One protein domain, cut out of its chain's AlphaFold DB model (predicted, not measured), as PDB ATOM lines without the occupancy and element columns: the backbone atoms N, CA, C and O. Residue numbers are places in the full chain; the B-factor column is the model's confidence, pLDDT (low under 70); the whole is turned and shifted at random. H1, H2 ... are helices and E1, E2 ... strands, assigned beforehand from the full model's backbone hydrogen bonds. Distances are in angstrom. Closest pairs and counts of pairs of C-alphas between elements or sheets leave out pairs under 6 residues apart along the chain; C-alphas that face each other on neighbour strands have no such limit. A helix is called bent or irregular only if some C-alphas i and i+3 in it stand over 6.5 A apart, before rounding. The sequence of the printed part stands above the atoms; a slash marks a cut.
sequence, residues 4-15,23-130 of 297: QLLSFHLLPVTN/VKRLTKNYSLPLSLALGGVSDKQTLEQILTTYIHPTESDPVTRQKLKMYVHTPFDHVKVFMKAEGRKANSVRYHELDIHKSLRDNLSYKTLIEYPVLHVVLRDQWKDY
ATOM      1  N   GLN A   4     183.110 137.190 142.642       63.16
ATOM      2  CA  GLN A   4     183.138 137.264 144.095       63.16
ATOM      3  C   GLN A   4     182.398 138.522 144.526       63.16
ATOM      4  O   GLN A   4     182.806 139.621 144.166       63.16
ATOM      5  N   LEU A   5     181.301 138.346 145.260       75.06
ATOM      6  CA  LEU A   5     180.532 139.445 145.829       75.06
ATOM      7  C   LEU A   5     180.987 139.686 147.270       75.06
ATOM      8  O   LEU A   5     180.895 138.776 148.095       75.06
ATOM      9  N   LEU A   6     181.448 140.898 147.575       82.94
ATOM     10  CA  LEU A   6     181.803 141.320 148.927       82.94
ATOM     11  C   LEU A   6     180.605 141.988 149.606       82.94
ATOM     12  O   LEU A   6     180.008 142.913 149.060       82.94
ATOM     13  N   SER A   7     180.243 141.509 150.794       86.62
ATOM     14  CA  SER A   7     179.161 142.076 151.604       86.62
ATOM     15  C   SER A   7     179.645 142.386 153.016       86.62
ATOM     16  O   SER A   7     180.285 141.548 153.644       86.62
ATOM     17  N   PHE A   8     179.314 143.565 153.523       86.25
ATOM     18  CA  PHE A   8     179.616 144.008 154.875       86.25
ATOM     19  C   PHE A   8     178.341 144.091 155.714       86.25
ATOM     20  O   PHE A   8     177.378 144.739 155.312       86.25
ATOM     21  N   HIS A   9     178.336 143.456 156.883       86.56
ATOM     22  CA  HIS A   9     177.246 143.549 157.857       86.56
ATOM     23  C   HIS A   9     177.602 144.584 158.928       86.56
ATOM     24  O   HIS A   9     178.609 144.410 159.613       86.56
ATOM     25  N   LEU A  10     176.798 145.642 159.080       82.00
ATOM     26  CA  LEU A  10     176.983 146.615 160.165       82.00
ATOM     27  C   LEU A  10     176.501 146.009 161.483       82.00
ATOM     28  O   LEU A  10     175.302 145.866 161.676       82.00
ATOM     29  N   LEU A  11     177.413 145.640 162.382       79.00
ATOM     30  CA  LEU A  11     177.060 145.094 163.696       79.00
ATOM     31  C   LEU A  11     176.851 146.215 164.731       79.00
ATOM     32  O   LEU A  11     177.434 147.293 164.591       79.00
ATOM     33  N   PRO A  12     176.041 145.991 165.785       63.28
ATOM     34  CA  PRO A  12     175.886 146.966 166.858       63.28
ATOM     35  C   PRO A  12     177.204 147.095 167.637       63.28
ATOM     36  O   PRO A  12     177.979 146.146 167.737       63.28
ATOM     37  N   VAL A  13     177.439 148.257 168.250       55.34
ATOM     38  CA  VAL A  13     178.636 148.517 169.078       55.34
ATOM     39  C   VAL A  13     178.583 147.773 170.429       55.34
ATOM     40  O   VAL A  13     179.539 147.790 171.200       55.34
ATOM     41  N   THR A  14     177.495 147.065 170.738       44.31
ATOM     42  CA  THR A  14     177.387 146.276 171.967       44.31
ATOM     43  C   THR A  14     177.930 144.858 171.781       44.31
ATOM     44  O   THR A  14     177.565 144.125 170.865       44.31
ATOM     45  N   ASN A  15     178.825 144.494 172.698       47.25
ATOM     46  CA  ASN A  15     179.458 143.190 172.865       47.25
ATOM     47  C   ASN A  15     178.407 142.065 172.819       47.25
ATOM     48  O   ASN A  15     177.633 141.910 173.761       47.25
ATOM     49  N   VAL A  23     172.391 132.824 156.178       46.38
ATOM     50  CA  VAL A  23     171.670 133.556 155.126       46.38
ATOM     51  C   VAL A  23     171.338 132.593 153.980       46.38
ATOM     52  O   VAL A  23     172.228 132.014 153.350       46.38
ATOM     53  N   LYS A  24     170.042 132.398 153.708       40.03
ATOM     54  CA  LYS A  24     169.552 131.551 152.611       40.03
ATOM     55  C   LYS A  24     169.865 132.206 151.258       40.03
ATOM     56  O   LYS A  24     169.541 133.366 151.020       40.03
ATOM     57  N   ARG A  25     170.541 131.434 150.402       39.88
ATOM     58  CA  ARG A  25     171.185 131.838 149.141       39.88
ATOM     59  C   ARG A  25     170.178 132.056 148.009       39.88
ATOM     60  O   ARG A  25     169.344 131.192 147.761       39.88
ATOM     61  N   LEU A  26     170.358 133.135 147.246       40.47
ATOM     62  CA  LEU A  26     169.880 133.217 145.864       40.47
ATOM     63  C   LEU A  26     170.978 132.636 144.959       40.47
ATOM     64  O   LEU A  26     172.043 133.228 144.795       40.47
ATOM     65  N   THR A  27     170.750 131.444 144.414       39.44
ATOM     66  CA  THR A  27     171.692 130.752 143.530       39.44
ATOM     67  C   THR A  27     171.623 131.322 142.117       39.44
ATOM     68  O   THR A  27     170.739 130.990 141.330       39.44
ATOM     69  N   LYS A  28     172.604 132.152 141.785       42.22
ATOM     70  CA  LYS A  28     173.180 132.239 140.438       42.22
ATOM     71  C   LYS A  28     174.674 131.921 140.582       42.22
ATOM     72  O   LYS A  28     175.169 131.925 141.706       42.22
ATOM     73  N   ASN A  29     175.351 131.589 139.485       40.41
ATOM     74  CA  ASN A  29     176.720 131.045 139.398       40.41
ATOM     75  C   ASN A  29     177.829 131.974 139.952       40.41
ATOM     76  O   ASN A  29     178.734 132.387 139.229       40.41
ATOM     77  N   TYR A  30     177.757 132.315 141.233       49.31
ATOM     78  CA  TYR A  30     178.707 133.139 141.960       49.31
ATOM     79  C   TYR A  30     179.592 132.225 142.811       49.31
ATOM     80  O   TYR A  30     179.101 131.296 143.459       49.31
ATOM     81  N   SER A  31     180.900 132.500 142.828       53.03
ATOM     82  CA  SER A  31     181.751 132.024 143.923       53.03
ATOM     83  C   SER A  31     181.113 132.498 145.226       53.03
ATOM     84  O   SER A  31     180.569 133.604 145.244       53.03
ATOM     85  N   LEU A  32     181.132 131.681 146.283       55.66
ATOM     86  CA  LEU A  32     180.461 132.012 147.545       55.66
ATOM     87  C   LEU A  32     180.741 133.480 147.937       55.66
ATOM     88  O   LEU A  32     181.913 133.873 147.959       55.66
ATOM     89  N   PRO A  33     179.696 134.295 148.190       68.69
ATOM     90  CA  PRO A  33     179.883 135.697 148.533       68.69
ATOM     91  C   PRO A  33     180.733 135.787 149.799       68.69
ATOM     92  O   PRO A  33     180.484 135.069 150.772       68.69
ATOM     93  N   LEU A  34     181.748 136.648 149.783       78.56
ATOM     94  CA  LEU A  34     182.555 136.896 150.966       78.56
ATOM     95  C   LEU A  34     181.804 137.896 151.844       78.56
ATOM     96  O   LEU A  34     181.625 139.052 151.465       78.56
ATOM     97  N   SER A  35     181.347 137.446 153.007       81.31
ATOM     98  CA  SER A  35     180.715 138.299 154.011       81.31
ATOM     99  C   SER A  35     181.725 138.674 155.092       81.31
ATOM    100  O   SER A  35     182.299 137.788 155.728       81.31
ATOM    101  N   LEU A  36     181.913 139.969 155.324       84.06
ATOM    102  CA  LEU A  36     182.688 140.512 156.436       84.06
ATOM    103  C   LEU A  36     181.757 141.252 157.398       84.06
ATOM    104  O   LEU A  36     180.767 141.858 156.993       84.06
ATOM    105  N   ALA A  37     182.058 141.190 158.688       82.38
ATOM    106  CA  ALA A  37     181.330 141.944 159.697       82.38
ATOM    107  C   ALA A  37     182.100 143.225 160.024       82.38
ATOM    108  O   ALA A  37     183.272 143.165 160.387       82.38
ATOM    109  N   LEU A  38     181.437 144.373 159.901       82.31
ATOM    110  CA  LEU A  38     181.956 145.663 160.336       82.31
ATOM    111  C   LEU A  38     181.594 145.847 161.810       82.31
ATOM    112  O   LEU A  38     180.488 146.278 162.140       82.31
ATOM    113  N   GLY A  39     182.509 145.458 162.695       76.94
ATOM    114  CA  GLY A  39     182.381 145.691 164.132       76.94
ATOM    115  C   GLY A  39     182.890 147.080 164.511       76.94
ATOM    116  O   GLY A  39     183.990 147.453 164.116       76.94
ATOM    117  N   GLY A  40     182.106 147.835 165.285       77.00
ATOM    118  CA  GLY A  40     182.584 149.071 165.919       77.00
ATOM    119  C   GLY A  40     182.890 150.231 164.966       77.00
ATOM    120  O   GLY A  40     183.709 151.083 165.296       77.00
ATOM    121  N   VAL A  41     182.254 150.278 163.793       84.75
ATOM    122  CA  VAL A  41     182.432 151.388 162.848       84.75
ATOM    123  C   VAL A  41     181.750 152.650 163.372       84.75
ATOM    124  O   VAL A  41     180.584 152.613 163.770       84.75
ATOM    125  N   SER A  42     182.465 153.776 163.347       88.81
ATOM    126  CA  SER A  42     181.879 155.064 163.708       88.81
ATOM    127  C   SER A  42     181.004 155.582 162.571       88.81
ATOM    128  O   SER A  42     181.385 155.579 161.403       88.81
ATOM    129  N   ASP A  43     179.840 156.108 162.933       90.06
ATOM    130  CA  ASP A  43     178.903 156.764 162.023       90.06
ATOM    131  C   ASP A  43     179.504 157.998 161.319       90.06
ATOM    132  O   ASP A  43     179.061 158.364 160.231       90.06
ATOM    133  N   LYS A  44     180.538 158.611 161.908       91.31
ATOM    134  CA  LYS A  44     181.247 159.782 161.370       91.31
ATOM    135  C   LYS A  44     182.284 159.439 160.301       91.31
ATOM    136  O   LYS A  44     182.707 160.338 159.579       91.31
ATOM    137  N   GLN A  45     182.716 158.181 160.214       93.62
ATOM    138  CA  GLN A  45     183.705 157.761 159.223       93.62
ATOM    139  C   GLN A  45     183.089 157.736 157.828       93.62
ATOM    140  O   GLN A  45     181.915 157.392 157.661       93.62
ATOM    141  N   THR A  46     183.886 158.087 156.822       95.06
ATOM    142  CA  THR A  46     183.484 157.918 155.423       95.06
ATOM    143  C   THR A  46     183.492 156.447 155.040       95.06
ATOM    144  O   THR A  46     184.221 155.635 155.618       95.06
ATOM    145  N   LEU A  47     182.674 156.081 154.053       92.75
ATOM    146  CA  LEU A  47     182.694 154.718 153.522       92.75
ATOM    147  C   LEU A  47     184.070 154.358 152.955       92.75
ATOM    148  O   LEU A  47     184.515 153.234 153.146       92.75
ATOM    149  N   GLU A  48     184.766 155.309 152.337       92.75
ATOM    150  CA  GLU A  48     186.154 155.158 151.905       92.75
ATOM    151  C   GLU A  48     187.073 154.735 153.061       92.75
ATOM    152  O   GLU A  48     187.708 153.690 152.968       92.75
ATOM    153  N   GLN A  49     187.067 155.456 154.190       92.62
ATOM    154  CA  GLN A  49     187.879 155.111 155.369       92.62
ATOM    155  C   GLN A  49     187.571 153.704 155.901       92.62
ATOM    156  O   GLN A  49     188.475 152.936 156.239       92.62
ATOM    157  N   ILE A  50     186.284 153.352 155.954       91.56
ATOM    158  CA  ILE A  50     185.838 152.030 156.401       91.56
ATOM    159  C   ILE A  50     186.370 150.951 155.456       91.56
ATOM    160  O   ILE A  50     186.901 149.940 155.909       91.56
ATOM    161  N   LEU A  51     186.259 151.166 154.145       90.19
ATOM    162  CA  LEU A  51     186.708 150.223 153.127       90.19
ATOM    163  C   LEU A  51     188.233 150.082 153.097       90.19
ATOM    164  O   LEU A  51     188.712 148.954 153.000       90.19
ATOM    165  N   THR A  52     188.999 151.163 153.249       90.75
ATOM    166  CA  THR A  52     190.474 151.138 153.301       90.75
ATOM    167  C   THR A  52     190.995 150.157 154.357       90.75
ATOM    168  O   THR A  52     191.976 149.454 154.128       90.75
ATOM    169  N   THR A  53     190.269 149.966 155.459       88.94
ATOM    170  CA  THR A  53     190.622 148.970 156.489       88.94
ATOM    171  C   THR A  53     190.626 147.520 155.957       88.94
ATOM    172  O   THR A  53     191.311 146.661 156.507       88.94
ATOM    173  N   TYR A  54     189.916 147.229 154.860       86.25
ATOM    174  CA  TYR A  54     189.743 145.875 154.308       86.25
ATOM    175  C   TYR A  54     190.251 145.681 152.872       86.25
ATOM    176  O   TYR A  54     190.579 144.552 152.499       86.25
ATOM    177  N   ILE A  55     190.274 146.737 152.052       87.25
ATOM    178  CA  ILE A  55     190.653 146.664 150.630       87.25
ATOM    179  C   ILE A  55     191.911 147.464 150.271       87.25
ATOM    180  O   ILE A  55     192.270 147.528 149.101       87.25
ATOM    181  N   HIS A  56     192.621 148.036 151.242       86.75
ATOM    182  CA  HIS A  56     193.891 148.710 150.996       86.75
ATOM    183  C   HIS A  56     195.056 147.708 150.891       86.75
ATOM    184  O   HIS A  56     195.214 146.839 151.756       86.75
ATOM    185  N   PRO A  57     195.934 147.823 149.877       84.44
ATOM    186  CA  PRO A  57     197.042 146.885 149.682       84.44
ATOM    187  C   PRO A  57     198.005 146.821 150.871       84.44
ATOM    188  O   PRO A  57     198.531 145.747 151.170       84.44
ATOM    189  N   THR A  58     198.196 147.931 151.584       83.56
ATOM    190  CA  THR A  58     199.198 148.030 152.655       83.56
ATOM    191  C   THR A  58     198.582 148.004 154.051       83.56
ATOM    192  O   THR A  58     199.168 147.426 154.960       83.56
ATOM    193  N   GLU A  59     197.402 148.600 154.222       83.62
ATOM    194  CA  GLU A  59     196.813 148.851 155.550       83.62
ATOM    195  C   GLU A  59     195.853 147.747 155.994       83.62
ATOM    196  O   GLU A  59     195.614 147.583 157.187       83.62
ATOM    197  N   SER A  60     195.308 146.974 155.053       86.44
ATOM    198  CA  SER A  60     194.379 145.901 155.387       86.44
ATOM    199  C   SER A  60     195.082 144.664 155.932       86.44
ATOM    200  O   SER A  60     196.215 144.342 155.561       86.44
ATOM    201  N   ASP A  61     194.360 143.924 156.773       87.88
ATOM    202  CA  ASP A  61     194.839 142.673 157.355       87.88
ATOM    203  C   ASP A  61     195.264 141.671 156.254       87.88
ATOM    204  O   ASP A  61     194.496 141.443 155.312       87.88
ATOM    205  N   PRO A  62     196.446 141.027 156.352       86.94
ATOM    206  CA  PRO A  62     196.963 140.140 155.309       86.94
ATOM    207  C   PRO A  62     196.017 139.000 154.910       86.94
ATOM    208  O   PRO A  62     195.953 138.643 153.730       86.94
ATOM    209  N   VAL A  63     195.257 138.445 155.863       87.12
ATOM    210  CA  VAL A  63     194.315 137.347 155.614       87.12
ATOM    211  C   VAL A  63     193.108 137.862 154.836       87.12
ATOM    212  O   VAL A  63     192.671 137.230 153.869       87.12
ATOM    213  N   THR A  64     192.567 139.018 155.223       84.06
ATOM    214  CA  THR A  64     191.476 139.665 154.478       84.06
ATOM    215  C   THR A  64     191.927 140.105 153.085       84.06
ATOM    216  O   THR A  64     191.246 139.799 152.106       84.06
ATOM    217  N   ARG A  65     193.126 140.686 152.966       86.94
ATOM    218  CA  ARG A  65     193.743 141.112 151.705       86.94
ATOM    219  C   ARG A  65     193.904 139.955 150.726       86.94
ATOM    220  O   ARG A  65     193.558 140.084 149.555       86.94
ATOM    221  N   GLN A  66     194.366 138.797 151.198       86.31
ATOM    222  CA  GLN A  66     194.496 137.606 150.358       86.31
ATOM    223  C   GLN A  66     193.136 137.120 149.835       86.31
ATOM    224  O   GLN A  66     193.015 136.758 148.661       86.31
ATOM    225  N   LYS A  67     192.099 137.151 150.680       83.69
ATOM    226  CA  LYS A  67     190.720 136.799 150.297       83.69
ATOM    227  C   LYS A  67     190.097 137.819 149.337       83.69
ATOM    228  O   LYS A  67     189.232 137.451 148.547       83.69
ATOM    229  N   LEU A  68     190.547 139.073 149.394       86.31
ATOM    230  CA  LEU A  68     190.015 140.218 148.655       86.31
ATOM    231  C   LEU A  68     190.933 140.733 147.546       86.31
ATOM    232  O   LEU A  68     190.737 141.844 147.062       86.31
ATOM    233  N   LYS A  69     191.889 139.925 147.078       86.62
ATOM    234  CA  LYS A  69     192.904 140.331 146.088       86.62
ATOM    235  C   LYS A  69     192.353 141.088 144.871       86.62
ATOM    236  O   LYS A  69     192.981 142.018 144.387       86.62
ATOM    237  N   MET A  70     191.158 140.728 144.396       86.38
ATOM    238  CA  MET A  70     190.521 141.397 143.257       86.38
ATOM    239  C   MET A  70     190.084 142.833 143.583       86.38
ATOM    240  O   MET A  70     190.225 143.720 142.750       86.38
ATOM    241  N   TYR A  71     189.603 143.072 144.802       86.50
ATOM    242  CA  TYR A  71     189.221 144.402 145.277       86.50
ATOM    243  C   TYR A  71     190.444 145.261 145.604       86.50
ATOM    244  O   TYR A  71     190.438 146.447 145.313       86.50
ATOM    245  N   VAL A  72     191.512 144.649 146.121       87.88
ATOM    246  CA  VAL A  72     192.758 145.336 146.507       87.88
ATOM    247  C   VAL A  72     193.490 145.958 145.314       87.88
ATOM    248  O   VAL A  72     194.095 147.018 145.437       87.88
ATOM    249  N   HIS A  73     193.440 145.309 144.149       85.69
ATOM    250  CA  HIS A  73     194.047 145.829 142.918       85.69
ATOM    251  C   HIS A  73     193.113 146.742 142.113       85.69
ATOM    252  O   HIS A  73     193.510 147.247 141.064       85.69
ATOM    253  N   THR A  74     191.875 146.940 142.569       87.12
ATOM    254  CA  THR A  74     190.900 147.781 141.875       87.12
ATOM    255  C   THR A  74     190.911 149.186 142.485       87.12
ATOM    256  O   THR A  74     190.795 149.307 143.702       87.12
ATOM    257  N   PRO A  75     191.009 150.261 141.679       87.94
ATOM    258  CA  PRO A  75     190.891 151.621 142.198       87.94
ATOM    259  C   PRO A  75     189.482 151.876 142.749       87.94
ATOM    260  O   PRO A  75     188.500 151.351 142.216       87.94
ATOM    261  N   PHE A  76     189.368 152.727 143.770       87.44
ATOM    262  CA  PHE A  76     188.083 153.071 144.392       87.44
ATOM    263  C   PHE A  76     187.049 153.617 143.392       87.44
ATOM    264  O   PHE A  76     185.868 153.309 143.527       87.44
ATOM    265  N   ASP A  77     187.480 154.293 142.322       89.06
ATOM    266  CA  ASP A  77     186.611 154.785 141.236       89.06
ATOM    267  C   ASP A  77     185.825 153.673 140.519       89.06
ATOM    268  O   ASP A  77     184.771 153.897 139.918       89.06
ATOM    269  N   HIS A  78     186.346 152.447 140.548       91.19
ATOM    270  CA  HIS A  78     185.724 151.269 139.947       91.19
ATOM    271  C   HIS A  78     184.950 150.425 140.964       91.19
ATOM    272  O   HIS A  78     184.492 149.325 140.638       91.19
ATOM    273  N   VAL A  79     184.775 150.937 142.179       90.75
ATOM    274  CA  VAL A  79     184.046 150.298 143.265       90.75
ATOM    275  C   VAL A  79     182.828 151.145 143.607       90.75
ATOM    276  O   VAL A  79     182.912 152.353 143.788       90.75
ATOM    277  N   LYS A  80     181.668 150.500 143.724       93.25
ATOM    278  CA  LYS A  80     180.455 151.128 144.251       93.25
ATOM    279  C   LYS A  80     179.914 150.335 145.418       93.25
ATOM    280  O   LYS A  80     180.034 149.110 145.460       93.25
ATOM    281  N   VAL A  81     179.295 151.046 146.352       93.38
ATOM    282  CA  VAL A  81     178.661 150.444 147.520       93.38
ATOM    283  C   VAL A  81     177.151 150.535 147.364       93.38
ATOM    284  O   VAL A  81     176.607 151.602 147.093       93.38
ATOM    285  N   PHE A  82     176.466 149.414 147.548       93.12
ATOM    286  CA  PHE A  82     175.019 149.319 147.438       93.12
ATOM    287  C   PHE A  82     174.406 148.791 148.728       93.12
ATOM    288  O   PHE A  82     174.909 147.851 149.327       93.12
ATOM    289  N   MET A  83     173.263 149.335 149.122       91.62
ATOM    290  CA  MET A  83     172.454 148.821 150.227       91.62
ATOM    291  C   MET A  83     171.057 148.496 149.717       91.62
ATOM    292  O   MET A  83     170.486 149.260 148.939       91.62
ATOM    293  N   LYS A  84     170.483 147.368 150.134       89.00
ATOM    294  CA  LYS A  84     169.116 147.011 149.743       89.00
ATOM    295  C   LYS A  84     168.121 148.071 150.236       89.00
ATOM    296  O   LYS A  84     168.227 148.581 151.346       89.00
ATOM    297  N   ALA A  85     167.161 148.426 149.389       88.38
ATOM    298  CA  ALA A  85     166.059 149.300 149.757       88.38
ATOM    299  C   ALA A  85     164.946 148.500 150.444       88.38
ATOM    300  O   ALA A  85     164.381 147.587 149.839       88.38
ATOM    301  N   GLU A  86     164.596 148.886 151.667       87.62
ATOM    302  CA  GLU A  86     163.506 148.269 152.426       87.62
ATOM    303  C   GLU A  86     162.133 148.918 152.142       87.62
ATOM    304  O   GLU A  86     162.038 149.949 151.466       87.62
ATOM    305  N   GLY A  87     161.051 148.277 152.612       76.25
ATOM    306  CA  GLY A  87     159.680 148.809 152.537       76.25
ATOM    307  C   GLY A  87     159.013 148.748 151.153       76.25
ATOM    308  O   GLY A  87     158.216 149.619 150.807       76.25
ATOM    309  N   ARG A  88     159.346 147.753 150.318       72.00
ATOM    310  CA  ARG A  88     158.755 147.572 148.976       72.00
ATOM    311  C   ARG A  88     157.870 146.326 148.895       72.00
ATOM    312  O   ARG A  88     158.091 145.353 149.608       72.00
ATOM    313  N   LYS A  89     156.891 146.360 147.975       75.19
ATOM    314  CA  LYS A  89     156.028 145.214 147.635       75.19
ATOM    315  C   LYS A  89     156.899 143.995 147.319       75.19
ATOM    316  O   LYS A  89     157.942 144.132 146.671       75.19
ATOM    317  N   ALA A  90     156.460 142.828 147.791       58.09
ATOM    318  CA  ALA A  90     157.160 141.565 147.603       58.09
ATOM    319  C   ALA A  90     157.614 141.411 146.140       58.09
ATOM    320  O   ALA A  90     156.832 141.637 145.218       58.09
ATOM    321  N   ASN A  91     158.886 141.037 145.956       65.75
ATOM    322  CA  ASN A  91     159.554 140.713 144.684       65.75
ATOM    323  C   ASN A  91     160.210 141.855 143.881       65.75
ATOM    324  O   ASN A  91     160.857 141.560 142.881       65.75
ATOM    325  N   SER A  92     160.164 143.122 144.311       78.50
ATOM    326  CA  SER A  92     160.966 144.188 143.672       78.50
ATOM    327  C   SER A  92     162.192 144.555 144.515       78.50
ATOM    328  O   SER A  92     162.203 145.601 145.171       78.50
ATOM    329  N   VAL A  93     163.241 143.726 144.476       82.00
ATOM    330  CA  VAL A  93     164.540 144.081 145.076       82.00
ATOM    331  C   VAL A  93     165.124 145.278 144.328       82.00
ATOM    332  O   VAL A  93     165.246 145.264 143.106       82.00
ATOM    333  N   ARG A  94     165.463 146.333 145.068       87.31
ATOM    334  CA  ARG A  94     166.122 147.535 144.551       87.31
ATOM    335  C   ARG A  94     167.235 147.930 145.496       87.31
ATOM    336  O   ARG A  94     167.174 147.613 146.685       87.31
ATOM    337  N   TYR A  95     168.201 148.667 144.977       91.31
ATOM    338  CA  TYR A  95     169.350 149.103 145.748       91.31
ATOM    339  C   TYR A  95     169.440 150.624 145.825       91.31
ATOM    340  O   TYR A  95     168.996 151.364 144.945       91.31
ATOM    341  N   HIS A  96     170.009 151.071 146.931       92.00
ATOM    342  CA  HIS A  96     170.523 152.402 147.146       92.00
ATOM    343  C   HIS A  96     172.018 152.385 146.877       92.00
ATOM    344  O   HIS A  96     172.745 151.700 147.590       92.00
ATOM    345  N   GLU A  97     172.469 153.164 145.901       94.06
ATOM    346  CA  GLU A  97     173.882 153.517 145.807       94.06
ATOM    347  C   GLU A  97     174.258 154.381 147.020       94.06
ATOM    348  O   GLU A  97     173.482 155.249 147.453       94.06
ATOM    349  N   LEU A  98     175.397 154.065 147.627       94.25
ATOM    350  CA  LEU A  98     176.017 154.845 148.684       94.25
ATOM    351  C   LEU A  98     177.235 155.568 148.109       94.25
ATOM    352  O   LEU A  98     177.970 155.013 147.294       94.25
ATOM    353  N   ASP A  99     177.431 156.799 148.556       94.19
ATOM    354  CA  ASP A  99     178.546 157.653 148.171       94.19
ATOM    355  C   ASP A  99     179.751 157.351 149.066       94.19
ATOM    356  O   ASP A  99     179.663 157.468 150.294       94.19
ATOM    357  N   ILE A 100     180.867 156.953 148.453       94.31
ATOM    358  CA  ILE A 100     182.079 156.537 149.164       94.31
ATOM    359  C   ILE A 100     182.724 157.678 149.963       94.31
ATOM    360  O   ILE A 100     183.300 157.431 151.022       94.31
ATOM    361  N   HIS A 101     182.566 158.924 149.510       94.62
ATOM    362  CA  HIS A 101     183.190 160.092 150.135       94.62
ATOM    363  C   HIS A 101     182.324 160.708 151.239       94.62
ATOM    364  O   HIS A 101     182.773 161.593 151.966       94.62
ATOM    365  N   LYS A 102     181.084 160.236 151.400       95.62
ATOM    366  CA  LYS A 102     180.196 160.659 152.487       95.62
ATOM    367  C   LYS A 102     180.346 159.773 153.712       95.62
ATOM    368  O   LYS A 102     180.700 158.593 153.617       95.62
ATOM    369  N   SER A 103     180.024 160.343 154.874       95.75
ATOM    370  CA  SER A 103     179.994 159.591 156.125       95.75
ATOM    371  C   SER A 103     178.974 158.453 156.062       95.75
ATOM    372  O   SER A 103     178.000 158.490 155.294       95.75
ATOM    373  N   LEU A 104     179.183 157.422 156.880       93.12
ATOM    374  CA  LEU A 104     178.220 156.341 157.045       93.12
ATOM    375  C   LEU A 104     176.862 156.906 157.487       93.12
ATOM    376  O   LEU A 104     175.829 156.540 156.930       93.12
ATOM    377  N   ARG A 105     176.864 157.865 158.419       93.12
ATOM    378  CA  ARG A 105     175.660 158.564 158.870       93.12
ATOM    379  C   ARG A 105     174.924 159.245 157.723       93.12
ATOM    380  O   ARG A 105     173.728 159.010 157.561       93.12
ATOM    381  N   ASP A 106     175.598 160.052 156.911       95.31
ATOM    382  CA  ASP A 106     174.949 160.807 155.828       95.31
ATOM    383  C   ASP A 106     174.351 159.875 154.773       95.31
ATOM    384  O   ASP A 106     173.237 160.087 154.288       95.31
ATOM    385  N   ASN A 107     175.058 158.787 154.461       94.44
ATOM    386  CA  ASN A 107     174.588 157.771 153.529       94.44
ATOM    387  C   ASN A 107     173.312 157.061 153.993       94.44
ATOM    388  O   ASN A 107     172.519 156.630 153.148       94.44
ATOM    389  N   LEU A 108     173.125 156.929 155.308       92.12
ATOM    390  CA  LEU A 108     172.015 156.209 155.929       92.12
ATOM    391  C   LEU A 108     170.871 157.125 156.404       92.12
ATOM    392  O   LEU A 108     169.751 156.647 156.555       92.12
ATOM    393  N   SER A 109     171.110 158.430 156.573       90.19
ATOM    394  CA  SER A 109     170.204 159.383 157.253       90.19
ATOM    395  C   SER A 109     168.802 159.529 156.644       90.19
ATOM    396  O   SER A 109     167.880 159.960 157.328       90.19
ATOM    397  N   TYR A 110     168.604 159.142 155.386       87.06
ATOM    398  CA  TYR A 110     167.307 159.227 154.697       87.06
ATOM    399  C   TYR A 110     166.850 157.871 154.151       87.06
ATOM    400  O   TYR A 110     166.117 157.792 153.161       87.06
ATOM    401  N   LYS A 111     167.339 156.780 154.748       89.62
ATOM    402  CA  LYS A 111     167.065 155.413 154.304       89.62
ATOM    403  C   LYS A 111     166.425 154.629 155.438       89.62
ATOM    404  O   LYS A 111     166.826 154.729 156.590       89.62
ATOM    405  N   THR A 112     165.424 153.829 155.098       86.12
ATOM    406  CA  THR A 112     164.813 152.904 156.049       86.12
ATOM    407  C   THR A 112     165.759 151.731 156.262       86.12
ATOM    408  O   THR A 112     166.022 150.978 155.323       86.12
ATOM    409  N   LEU A 113     166.270 151.595 157.483       83.44
ATOM    410  CA  LEU A 113     167.079 150.459 157.910       83.44
ATOM    411  C   LEU A 113     166.197 149.520 158.727       83.44
ATOM    412  O   LEU A 113     165.487 149.964 159.626       83.44
ATOM    413  N   ILE A 114     166.241 148.235 158.403       78.62
ATOM    414  CA  ILE A 114     165.653 147.181 159.226       78.62
ATOM    415  C   ILE A 114     166.836 146.405 159.786       78.62
ATOM    416  O   ILE A 114     167.644 145.893 159.012       78.62
ATOM    417  N   GLU A 115     166.949 146.357 161.111       84.00
ATOM    418  CA  GLU A 115     168.049 145.682 161.805       84.00
ATOM    419  C   GLU A 115     169.437 146.189 161.348       84.00
ATOM    420  O   GLU A 115     169.710 147.391 161.367       84.00
ATOM    421  N   TYR A 116     170.316 145.264 160.958       83.88
ATOM    422  CA  TYR A 116     171.692 145.493 160.541       83.88
ATOM    423  C   TYR A 116     171.772 145.515 159.014       83.88
ATOM    424  O   TYR A 116     171.719 144.450 158.385       83.88
ATOM    425  N   PRO A 117     171.890 146.698 158.383       87.69
ATOM    426  CA  PRO A 117     171.925 146.768 156.933       87.69
ATOM    427  C   PRO A 117     173.178 146.079 156.387       87.69
ATOM    428  O   PRO A 117     174.263 146.122 156.977       87.69
ATOM    429  N   VAL A 118     173.012 145.465 155.217       89.94
ATOM    430  CA  VAL A 118     174.092 144.821 154.468       89.94
ATOM    431  C   VAL A 118     174.545 145.752 153.351       89.94
ATOM    432  O   VAL A 118     173.737 146.182 152.523       89.94
ATOM    433  N   LEU A 119     175.841 146.050 153.332       92.31
ATOM    434  CA  LEU A 119     176.490 146.863 152.312       92.31
ATOM    435  C   LEU A 119     177.189 145.946 151.308       92.31
ATOM    436  O   LEU A 119     178.082 145.190 151.671       92.31
ATOM    437  N   HIS A 120     176.808 146.007 150.042       91.62
ATOM    438  CA  HIS A 120     177.429 145.254 148.959       91.62
ATOM    439  C   HIS A 120     178.481 146.111 148.268       91.62
ATOM    440  O   HIS A 120     178.162 147.181 147.758       91.62
ATOM    441  N   VAL A 121     179.717 145.627 148.215       91.69
ATOM    442  CA  VAL A 121     180.827 146.290 147.526       91.69
ATOM    443  C   VAL A 121     181.013 145.621 146.173       91.69
ATOM    444  O   VAL A 121     181.350 144.438 146.076       91.69
ATOM    445  N   VAL A 122     180.743 146.380 145.117       91.38
ATOM    446  CA  VAL A 122     180.540 145.856 143.768       91.38
ATOM    447  C   VAL A 122     181.500 146.538 142.800       91.38
ATOM    448  O   VAL A 122     181.595 147.765 142.739       91.38
ATOM    449  N   LEU A 123     182.201 145.716 142.023       91.38
ATOM    450  CA  LEU A 123     183.130 146.159 140.987       91.38
ATOM    451  C   LEU A 123     182.373 146.651 139.746       91.38
ATOM    452  O   LEU A 123     181.250 146.215 139.481       91.38
ATOM    453  N   ARG A 124     183.017 147.514 138.956       90.38
ATOM    454  CA  ARG A 124     182.464 148.151 137.746       90.38
ATOM    455  C   ARG A 124     181.721 147.214 136.800       90.38
ATOM    456  O   ARG A 124     180.649 147.565 136.307       90.38
ATOM    457  N   ASP A 125     182.245 146.015 136.595       87.62
ATOM    458  CA  ASP A 125     181.671 145.038 135.666       87.62
ATOM    459  C   ASP A 125     180.275 144.546 136.087       87.62
ATOM    460  O   ASP A 125     179.506 144.062 135.259       87.62
ATOM    461  N   GLN A 126     179.929 144.699 137.369       85.00
ATOM    462  CA  GLN A 126     178.732 144.132 137.993       85.00
ATOM    463  C   GLN A 126     177.698 145.184 138.409       85.00
ATOM    464  O   GLN A 126     176.642 144.831 138.930       85.00
ATOM    465  N   TRP A 127     177.936 146.476 138.164       90.00
ATOM    466  CA  TRP A 127     176.989 147.535 138.548       90.00
ATOM    467  C   TRP A 127     175.585 147.338 137.951       90.00
ATOM    468  O   TRP A 127     174.593 147.744 138.547       90.00
ATOM    469  N   LYS A 128     175.488 146.671 136.793       87.25
ATOM    470  CA  LYS A 128     174.221 146.384 136.098       87.25
ATOM    471  C   LYS A 128     173.311 145.412 136.859       87.25
ATOM    472  O   LYS A 128     172.099 145.463 136.669       87.25
ATOM    473  N   ASP A 129     173.873 144.575 137.730       87.31
ATOM    474  CA  ASP A 129     173.115 143.606 138.532       87.31
ATOM    475  C   ASP A 129     172.421 144.257 139.745       87.31
ATOM    476  O   ASP A 129     171.628 143.611 140.433       87.31
ATOM    477  N   TYR A 130     172.681 145.548 139.986       87.69
ATOM    478  CA  TYR A 130     172.166 146.327 141.109       87.69
ATOM    479  C   TYR A 130     171.202 147.415 140.617       87.69
ATOM    480  O   TYR A 130     171.565 148.592 140.548       87.69
TER     481      TYR A 130
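AT A GLANCE: This is residues 4 to 15 and 23 to 130 of the 297 residues of the protein "Box C/D snoRNA protein 1" of Collichthys lucidus (UniProt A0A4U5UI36). A strongly twisted sheet of five strands runs through the middle, with H1 and H5 packed on it at different places. H2 and H3 gather at one end of the longest axis, H4 sits near E4, and the loop of the E3 and E4 hairpin reaches toward the other end. The printed part has 120 residues, with five named helices and five named strands in the order E1 E2 H1 H2 H3 E3 E4 H4 E5 H5; the mixed sheet runs E2 E1 E5 E3 E4, and the class is mixed, helices and strands. It is compact, radius of gyration of the C-alphas 14.2 A, spanning 43 by 36 by 30 A.

HOW THE PARTS SIT: In the sheet, edge strand E2, residues 30 to 38, is parallel to E1, residues 4 to 10, at 24 degrees, with N 36 and O 7 2.8 A apart. E5, residues 118 to 123, is antiparallel to E1 at 149 degrees; N 8 and O 119 are 2.8 A apart. E3, residues 79 to 84, is antiparallel to E5 at 148 degrees, with N 120 and O 82 2.7 A apart. E3 and edge strand E4, residues 95 to 98, form a hairpin, with N 96 and O 83 2.7 A apart. H1, residues 47 to 55, is on the sheet at a height of 8.8 A and lies over E1, slantwise to the strands at 56 degrees on the local plane, which is fitted to just 6 C-alphas. H5, residues 124 to 129, is on it at a height of 8.4 A, only just over E3 with 3 of its 6 C-alphas, along the strands at 2 degrees on the local plane. H2, residues 62 to 67, only just touches H1, with 3 pairs of C-alphas within 8 A, the closest Ile 55 and Arg 65 at 6.4 A, about perpendicular at 87 degrees. H3, residues 69 to 72, and H4, residues 104 to 108, only graze the sheet. E4, H4 and E5 form a split strand-helix-strand unit, two strands of one sheet that are not neighbours, with a helix between them along the chain and E3 between them in the sheet; its crossover is right-handed. Each O i to N i+4 pair is within hydrogen-bond range in H2 and H4, 3 of 5 in H1 and 0 of 2 in H5, where 2 of 3 O i to N i+3 pairs are; H3 is too short for such a pair. H5 is irregular: C-alphas 125 and 128 are 7.6 A apart.

IN THESE COORDINATES: E1 begins at C-alpha 4 (183.138, 137.264, 144.095) and is 19.6 A long; E2 is 22.5 A, E3 16.6 A, E5 16.3 A and H1 11.7 A. H5 ends at C-alpha 129 (173.115, 143.606, 138.532).

THE WHOLE: The C-alphas farthest apart, those of Thr 58 and Lys 89, are 43.6 A apart. Residues 16 to 22 are not printed; C-alphas 15 and 23 are 21.6 A apart across this cut. Of the links printed whole, none is long. The mean pLDDT of the printed part is 82.1; residue 4 and residues 12 to 15, 23 to 33 and 90 to 91 are under 70.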